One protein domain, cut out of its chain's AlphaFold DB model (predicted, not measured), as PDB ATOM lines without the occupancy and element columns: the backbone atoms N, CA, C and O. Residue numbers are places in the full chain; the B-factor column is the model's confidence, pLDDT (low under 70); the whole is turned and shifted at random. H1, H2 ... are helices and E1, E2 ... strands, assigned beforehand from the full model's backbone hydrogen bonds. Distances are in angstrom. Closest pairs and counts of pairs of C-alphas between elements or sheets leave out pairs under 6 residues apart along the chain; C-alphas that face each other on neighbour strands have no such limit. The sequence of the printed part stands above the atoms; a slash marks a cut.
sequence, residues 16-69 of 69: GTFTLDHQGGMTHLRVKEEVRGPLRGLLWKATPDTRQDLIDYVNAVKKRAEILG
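Overview. This is residues 16 to 69 of the 69 residues of an uncharacterized protein of Arthrobacter sp. ok362 (UniProt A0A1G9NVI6). The model is a long, loose U: a two-stranded hairpin, E1 and E2, makes one limb, the chain turns at one end through the short helix H1, and the long helix H2 folds back along E2 as the other limb. The two limbs meet sparingly, through E2 and H2, and E1 has no helix near it. The printed part has 54 residues with two named strands and then two named helices, in the order E1, E2, H1, H2; the sheet, in the order E1, E2, is antiparallel, and the class is mixed, helices and strands. The whole is loose, with a radius of gyration of the C-alphas of 14.5 A, and its outline is a rod spanning 42 by 18 by 14 A.

Arrangement. Strand E1, residues 16 to 23, and strand E2, residues 26 to 36, form a hairpin joined by a tight link. They are antiparallel, with 159 degrees between their N-to-C directions. The C-alphas of Gly 16 and Glu 33 face each other at 4.4 A, and those of Gln 23 and Met 26 at 5.2 A. N 17 and O 32 are within hydrogen-bond range at 2.8 A, as are N 28 and O 21 at 2.8 A. The closest C-alphas of E2 and helix H2, residues 50 to 68, are those of Leu 29 and Val 58, 7.4 A apart; 3 pairs of C-alphas are within 8 A, and the centres are 11.5 A apart. E1 and H2 are apart. Helix H1, residues 40 to 46, follows E2 by a tight link and is apart from E1 and from H2. Each O i to N i+4 pair in H2 is within hydrogen-bond range; in H1 it is 1 of 3, beside 2 of 4 O i to N i+3 pairs.

Along the chain. E1 begins at C-alpha 16 (-93.996, 385.253, -6.443) and is 21.8 A from first to last C-alpha. E2, the longest strand with 11 residues, is 32.7 A long and ends at C-alpha 36 (-89.673, 377.560, -14.206). H1 has 7 residues and is 10.1 A long. H2, the longest helix with 19 residues, is 27.2 A long and ends at C-alpha 68 (-107.788, 399.508, 7.342).

Size, cuts and confidence. The two C-alphas farthest apart are those of Pro 38 and Gly 69, at 42.9 A. Residues 36 to 43, of which 40 to 43 belong to H1, stand free, and so do residues 63 to 69, of which 63 to 68 belong to H2. The printed part has no cut, and its three links are tight. The mean pLDDT of the printed part is 88.5; residues 46 to 48 and residue 69, the chain's last, are under 70.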
ATOM      1  N   GLY A  16     -93.239 384.015  -6.592       94.81
ATOM      2  CA  GLY A  16     -93.996 385.253  -6.443       94.81
ATOM      3  C   GLY A  16     -93.159 386.320  -5.742       94.81
ATOM      4  O   GLY A  16     -92.740 386.140  -4.600       94.81
ATOM      5  N   THR A  17     -92.917 387.444  -6.404       96.50
ATOM      6  CA  THR A  17     -92.238 388.611  -5.835       96.50
ATOM      7  C   THR A  17     -93.252 389.716  -5.584       96.50
ATOM      8  O   THR A  17     -93.948 390.143  -6.503       96.50
ATOM      9  N   PHE A  18     -93.298 390.190  -4.342       96.12
ATOM     10  CA  PHE A  18     -94.179 391.257  -3.878       96.12
ATOM     11  C   PHE A  18     -93.329 392.452  -3.467       96.12
ATOM     12  O   PHE A  18     -92.549 392.362  -2.510       96.12
ATOM     13  N   THR A  19     -93.492 393.564  -4.172       96.69
ATOM     14  CA  THR A  19     -92.753 394.802  -3.925       96.69
ATOM     15  C   THR A  19     -93.732 395.908  -3.573       96.69
ATOM     16  O   THR A  19     -94.710 396.108  -4.289       96.69
ATOM     17  N   LEU A  20     -93.453 396.611  -2.477       95.94
ATOM     18  CA  LEU A  20     -94.133 397.845  -2.103       95.94
ATOM     19  C   LEU A  20     -93.180 399.006  -2.356       95.94
ATOM     20  O   LEU A  20     -92.011 398.922  -1.984       95.94
ATOM     21  N   ASP A  21     -93.684 400.056  -2.987       95.62
ATOM     22  CA  ASP A  21     -92.939 401.280  -3.262       95.62
ATOM     23  C   ASP A  21     -93.797 402.499  -2.908       95.62
ATOM     24  O   ASP A  21     -95.017 402.478  -3.096       95.62
ATOM     25  N   HIS A  22     -93.175 403.548  -2.373       94.06
ATOM     26  CA  HIS A  22     -93.864 404.795  -2.058       94.06
ATOM     27  C   HIS A  22     -93.759 405.752  -3.244       94.06
ATOM     28  O   HIS A  22     -92.678 406.247  -3.556       94.06
ATOM     29  N   GLN A  23     -94.891 406.070  -3.872       91.94
ATOM     30  CA  GLN A  23     -94.946 406.992  -5.004       91.94
ATOM     31  C   GLN A  23     -95.988 408.080  -4.752       91.94
ATOM     32  O   GLN A  23     -97.181 407.806  -4.696       91.94
ATOM     33  N   GLY A  24     -95.537 409.329  -4.604       85.25
ATOM     34  CA  GLY A  24     -96.425 410.500  -4.574       85.25
ATOM     35  C   GLY A  24     -97.506 410.465  -3.487       85.25
ATOM     36  O   GLY A  24     -98.642 410.838  -3.751       85.25
ATOM     37  N   GLY A  25     -97.177 409.974  -2.288       89.00
ATOM     38  CA  GLY A  25     -98.140 409.822  -1.187       89.00
ATOM     39  C   GLY A  25     -99.026 408.574  -1.282       89.00
ATOM     40  O   GLY A  25     -99.842 408.341  -0.398       89.00
ATOM     41  N   MET A  26     -98.846 407.747  -2.314       91.25
ATOM     42  CA  MET A  26     -99.493 406.445  -2.459       91.25
ATOM     43  C   MET A  26     -98.491 405.313  -2.223       91.25
ATOM     44  O   MET A  26     -97.275 405.488  -2.336       91.25
ATOM     45  N   THR A  27     -99.014 404.127  -1.923       94.25
ATOM     46  CA  THR A  27     -98.229 402.890  -1.888       94.25
ATOM     47  C   THR A  27     -98.582 402.046  -3.102       94.25
ATOM     48  O   THR A  27     -99.739 401.680  -3.301       94.25
ATOM     49  N   HIS A  28     -97.589 401.726  -3.924       94.75
ATOM     50  CA  HIS A  28     -97.744 400.872  -5.090       94.75
ATOM     51  C   HIS A  28     -97.342 399.443  -4.745       94.75
ATOM     52  O   HIS A  28     -96.195 399.181  -4.387       94.75
ATOM     53  N   LEU A  29     -98.281 398.509  -4.896       95.50
ATOM     54  CA  LEU A  29     -98.010 397.078  -4.825       95.50
ATOM     55  C   LEU A  29     -97.755 396.533  -6.230       95.50
ATOM     56  O   LEU A  29     -98.624 396.583  -7.098       95.50
ATOM     57  N   ARG A  30     -96.573 395.952  -6.434       95.19
ATOM     58  CA  ARG A  30     -96.233 395.183  -7.631       95.19
ATOM     59  C   ARG A  30     -96.112 393.710  -7.274       95.19
ATOM     60  O   ARG A  30     -95.350 393.350  -6.379       95.19
ATOM     61  N   VAL A  31     -96.829 392.872  -8.017       94.88
ATOM     62  CA  VAL A  31     -96.754 391.413  -7.916       94.88
ATOM     63  C   VAL A  31     -96.214 390.868  -9.231       94.88
ATOM     64  O   VAL A  31     -96.706 391.219 -10.302       94.88
ATOM     65  N   LYS A  32     -95.173 390.044  -9.151       92.25
ATOM     66  CA  LYS A  32     -94.576 389.362 -10.300       92.25
ATOM     67  C   LYS A  32     -94.487 387.882  -9.990       92.25
ATOM     68  O   LYS A  32     -93.882 387.518  -8.989       92.25
ATOM     69  N   GLU A  33     -95.023 387.053 -10.869       91.19
ATOM     70  CA  GLU A  33     -94.852 385.611 -10.787       91.19
ATOM     71  C   GLU A  33     -93.909 385.127 -11.890       91.19
ATOM     72  O   GLU A  33     -94.015 385.529 -13.050       91.19
ATOM     73  N   GLU A  34     -92.955 384.279 -11.521       90.06
ATOM     74  CA  GLU A  34     -92.056 383.604 -12.447       90.06
ATOM     75  C   GLU A  34     -92.183 382.096 -12.295       90.06
ATOM     76  O   GLU A  34     -91.997 381.561 -11.204       90.06
ATOM     77  N   VAL A  35     -92.433 381.405 -13.406       88.75
ATOM     78  CA  VAL A  35     -92.593 379.950 -13.428       88.75
ATOM     79  C   VAL A  35     -91.474 379.296 -14.239       88.75
ATOM     80  O   VAL A  35     -91.204 379.670 -15.387       88.75
ATOM     81  N   ARG A  36     -90.819 378.295 -13.646       89.94
ATOM     82  CA  ARG A  36     -89.673 377.560 -14.206       89.94
ATOM     83  C   ARG A  36     -89.849 376.045 -14.043       89.94
ATOM     84  O   ARG A  36     -90.729 375.588 -13.318       89.94
ATOM     85  N   GLY A  37     -88.996 375.282 -14.726       90.06
ATOM     86  CA  GLY A  37     -88.940 373.818 -14.648       90.06
ATOM     87  C   GLY A  37     -89.413 373.104 -15.922       90.06
ATOM     88  O   GLY A  37     -90.100 373.705 -16.757       90.06
ATOM     89  N   PRO A  38     -89.039 371.823 -16.097       90.44
ATOM     90  CA  PRO A  38     -89.341 371.036 -17.292       90.44
ATOM     91  C   PRO A  38     -90.843 370.812 -17.506       90.44
ATOM     92  O   PRO A  38     -91.286 370.724 -18.648       90.44
ATOM     93  N   LEU A  39     -91.644 370.781 -16.435       87.19
ATOM     94  CA  LEU A  39     -93.090 370.564 -16.532       87.19
ATOM     95  C   LEU A  39     -93.900 371.860 -16.675       87.19
ATOM     96  O   LEU A  39     -95.125 371.796 -16.791       87.19
ATOM     97  N   ARG A  40     -93.254 373.038 -16.722       83.50
ATOM     98  CA  ARG A  40     -93.967 374.327 -16.772       83.50
ATOM     99  C   ARG A  40     -94.950 374.420 -17.938       83.50
ATOM    100  O   ARG A  40     -96.037 374.942 -17.762       83.50
ATOM    101  N   GLY A  41     -94.585 373.906 -19.115       78.88
ATOM    102  CA  GLY A  41     -95.410 374.016 -20.323       78.88
ATOM    103  C   GLY A  41     -96.641 373.111 -20.308       78.88
ATOM    104  O   GLY A  41     -97.654 373.457 -20.908       78.88
ATOM    105  N   LEU A  42     -96.564 371.971 -19.615       82.00
ATOM    106  CA  LEU A  42     -97.704 371.075 -19.425       82.00
ATOM    107  C   LEU A  42     -98.701 371.689 -18.442       82.00
ATOM    108  O   LEU A  42     -99.888 371.757 -18.737       82.00
ATOM    109  N   LEU A  43     -98.195 372.181 -17.308       74.81
ATOM    110  CA  LEU A  43     -99.022 372.792 -16.273       74.81
ATOM    111  C   LEU A  43     -99.640 374.103 -16.764       74.81
ATOM    112  O   LEU A  43    -100.840 374.270 -16.634       74.81
ATOM    113  N   TRP A  44     -98.880 374.958 -17.454       71.88
ATOM    114  CA  TRP A  44     -99.388 376.213 -18.024       71.88
ATOM    115  C   TRP A  44    -100.579 376.026 -18.974       71.88
ATOM    116  O   TRP A  44    -101.465 376.867 -19.019       71.88
ATOM    117  N   LYS A  45    -100.625 374.924 -19.734       70.38
ATOM    118  CA  LYS A  45    -101.772 374.613 -20.608       70.38
ATOM    119  C   LYS A  45    -103.019 374.173 -19.838       70.38
ATOM    120  O   LYS A  45    -104.110 374.243 -20.391       70.38
ATOM    121  N   ALA A  46    -102.847 373.670 -18.620       67.75
ATOM    122  CA  ALA A  46    -103.926 373.205 -17.758       67.75
ATOM    123  C   ALA A  46    -104.408 374.286 -16.776       67.75
ATOM    124  O   ALA A  46    -105.488 374.144 -16.206       67.75
ATOM    125  N   THR A  47    -103.625 375.348 -16.566       63.91
ATOM    126  CA  THR A  47    -103.973 376.436 -15.650       63.91
ATOM    127  C   THR A  47    -104.895 377.459 -16.334       63.91
ATOM    128  O   THR A  47    -104.628 377.837 -17.477       63.91
ATOM    129  N   PRO A  48    -105.957 377.945 -15.658       65.44
ATOM    130  CA  PRO A  48    -106.709 379.123 -16.098       65.44
ATOM    131  C   PRO A  48    -105.809 380.366 -16.187       65.44
ATOM    132  O   PRO A  48    -104.657 380.338 -15.749       65.44
ATOM    133  N   ASP A  49    -106.324 381.451 -16.779       76.06
ATOM    134  CA  ASP A  49    -105.566 382.689 -16.994       76.06
ATOM    135  C   ASP A  49    -105.069 383.294 -15.670       76.06
ATOM    136  O   ASP A  49    -105.726 384.111 -15.027       76.06
ATOM    137  N   THR A  50    -103.848 382.910 -15.299       78.44
ATOM    138  CA  THR A  50    -103.185 383.270 -14.041       78.44
ATOM    139  C   THR A  50    -102.975 384.781 -13.926       78.44
ATOM    140  O   THR A  50    -102.782 385.313 -12.834       78.44
ATOM    141  N   ARG A  51    -103.037 385.518 -15.045       83.81
ATOM    142  CA  ARG A  51    -102.970 386.979 -15.011       83.81
ATOM    143  C   ARG A  51    -104.198 387.576 -14.332       83.81
ATOM    144  O   ARG A  51    -104.028 388.517 -13.558       83.81
ATOM    145  N   GLN A  52    -105.396 387.067 -14.617       89.25
ATOM    146  CA  GLN A  52    -106.618 387.604 -14.020       89.25
ATOM    147  C   GLN A  52    -106.642 387.334 -12.513       89.25
ATOM    148  O   GLN A  52    -106.902 388.254 -11.743       89.25
ATOM    149  N   ASP A  53    -106.227 386.139 -12.090       89.19
ATOM    150  CA  ASP A  53    -106.115 385.786 -10.671       89.19
ATOM    151  C   ASP A  53    -105.175 386.741  -9.909       89.19
ATOM    152  O   ASP A  53    -105.476 387.188  -8.800       89.19
ATOM    153  N   LEU A  54    -104.040 387.113 -10.517       90.50
ATOM    154  CA  LEU A  54    -103.105 388.075  -9.926       90.50
ATOM    155  C   LEU A  54    -103.685 389.496  -9.858       90.50
ATOM    156  O   LEU A  54    -103.445 390.205  -8.878       90.50
ATOM    157  N   ILE A  55    -104.444 389.921 -10.872       93.81
ATOM    158  CA  ILE A  55    -105.143 391.215 -10.868       93.81
ATOM    159  C   ILE A  55    -106.177 391.245  -9.739       93.81
ATOM    160  O   ILE A  55    -106.211 392.198  -8.956       93.81
ATOM    161  N   ASP A  56    -106.977 390.190  -9.621       94.88
ATOM    162  CA  ASP A  56    -108.022 390.075  -8.606       94.88
ATOM    163  C   ASP A  56    -107.422 390.063  -7.199       94.88
ATOM    164  O   ASP A  56    -107.903 390.773  -6.310       94.88
ATOM    165  N   TYR A  57    -106.303 389.357  -7.011       93.75
ATOM    166  CA  TYR A  57    -105.527 389.400  -5.775       93.75
ATOM    167  C   TYR A  57    -105.071 390.825  -5.425       93.75
ATOM    168  O   TYR A  57    -105.312 391.291  -4.310       93.75
ATOM    169  N   VAL A  58    -104.438 391.543  -6.362       95.56
ATOM    170  CA  VAL A  58    -103.953 392.914  -6.116       95.56
ATOM    171  C   VAL A  58    -105.110 393.846  -5.754       95.56
ATOM    172  O   VAL A  58    -104.999 394.615  -4.798       95.56
ATOM    173  N   ASN A  59    -106.235 393.743  -6.461       96.62
ATOM    174  CA  ASN A  59    -107.429 394.537  -6.185       96.62
ATOM    175  C   ASN A  59    -108.014 394.239  -4.798       96.62
ATOM    176  O   ASN A  59    -108.388 395.163  -4.074       96.62
ATOM    177  N   ALA A  60    -108.059 392.968  -4.398       96.88
ATOM    178  CA  ALA A  60    -108.539 392.569  -3.079       96.88
ATOM    179  C   ALA A  60    -107.627 393.084  -1.954       96.88
ATOM    180  O   ALA A  60    -108.121 393.613  -0.954       96.88
ATOM    181  N   VAL A  61    -106.304 392.982  -2.124       96.00
ATOM    182  CA  VAL A  61    -105.329 393.525  -1.166       96.00
ATOM    183  C   VAL A  61    -105.476 395.037  -1.052       96.00
ATOM    184  O   VAL A  61    -105.565 395.544   0.065       96.00
ATOM    185  N   LYS A  62    -105.564 395.744  -2.186       95.44
ATOM    186  CA  LYS A  62    -105.779 397.194  -2.219       95.44
ATOM    187  C   LYS A  62    -107.036 397.576  -1.442       95.44
ATOM    188  O   LYS A  62    -106.944 398.330  -0.481       95.44
ATOM    189  N   LYS A  63    -108.182 396.981  -1.791       97.00
ATOM    190  CA  LYS A  63    -109.464 397.250  -1.128       97.00
ATOM    191  C   LYS A  63    -109.373 397.041   0.382       97.00
ATOM    192  O   LYS A  63    -109.889 397.845   1.146       97.00
ATOM    193  N   ARG A  64    -108.726 395.961   0.828       96.69
ATOM    194  CA  ARG A  64    -108.566 395.682   2.258       96.69
ATOM    195  C   ARG A  64    -107.647 396.691   2.947       96.69
ATOM    196  O   ARG A  64    -107.957 397.103   4.057       96.69
ATOM    197  N   ALA A  65    -106.538 397.068   2.317       94.88
ATOM    198  CA  ALA A  65    -105.603 398.043   2.871       94.88
ATOM    199  C   ALA A  65    -106.246 399.433   2.999       94.88
ATOM    200  O   ALA A  65    -106.084 400.072   4.027       94.88
ATOM    201  N   GLU A  66    -107.030 399.852   2.005       93.62
ATOM    202  CA  GLU A  66    -107.738 401.141   2.003       93.62
ATOM    203  C   GLU A  66    -108.896 401.210   3.013       93.62
ATOM    204  O   GLU A  66    -109.318 402.300   3.372       93.62
ATOM    205  N   ILE A  67    -109.419 400.069   3.477       94.69
ATOM    206  CA  ILE A  67    -110.412 400.021   4.567       94.69
ATOM    207  C   ILE A  67    -109.740 400.113   5.946       94.69
ATOM    208  O   ILE A  67    -110.366 400.557   6.905       94.69
ATOM    209  N   LEU A  68    -108.505 399.617   6.068       86.75
ATOM    210  CA  LEU A  68    -107.788 399.508   7.342       86.75
ATOM    211  C   LEU A  68    -106.827 400.674   7.618       86.75
ATOM    212  O   LEU A  68    -106.376 400.797   8.756       86.75
ATOM    213  N   GLY A  69    -106.469 401.452   6.594       64.88
ATOM    214  CA  GLY A  69    -105.647 402.661   6.702       64.88
ATOM    215  C   GLY A  69    -106.484 403.900   6.970       64.88
ATOM    216  O   GLY A  69    -105.951 404.793   7.663       64.88
TER     217      GLY A  69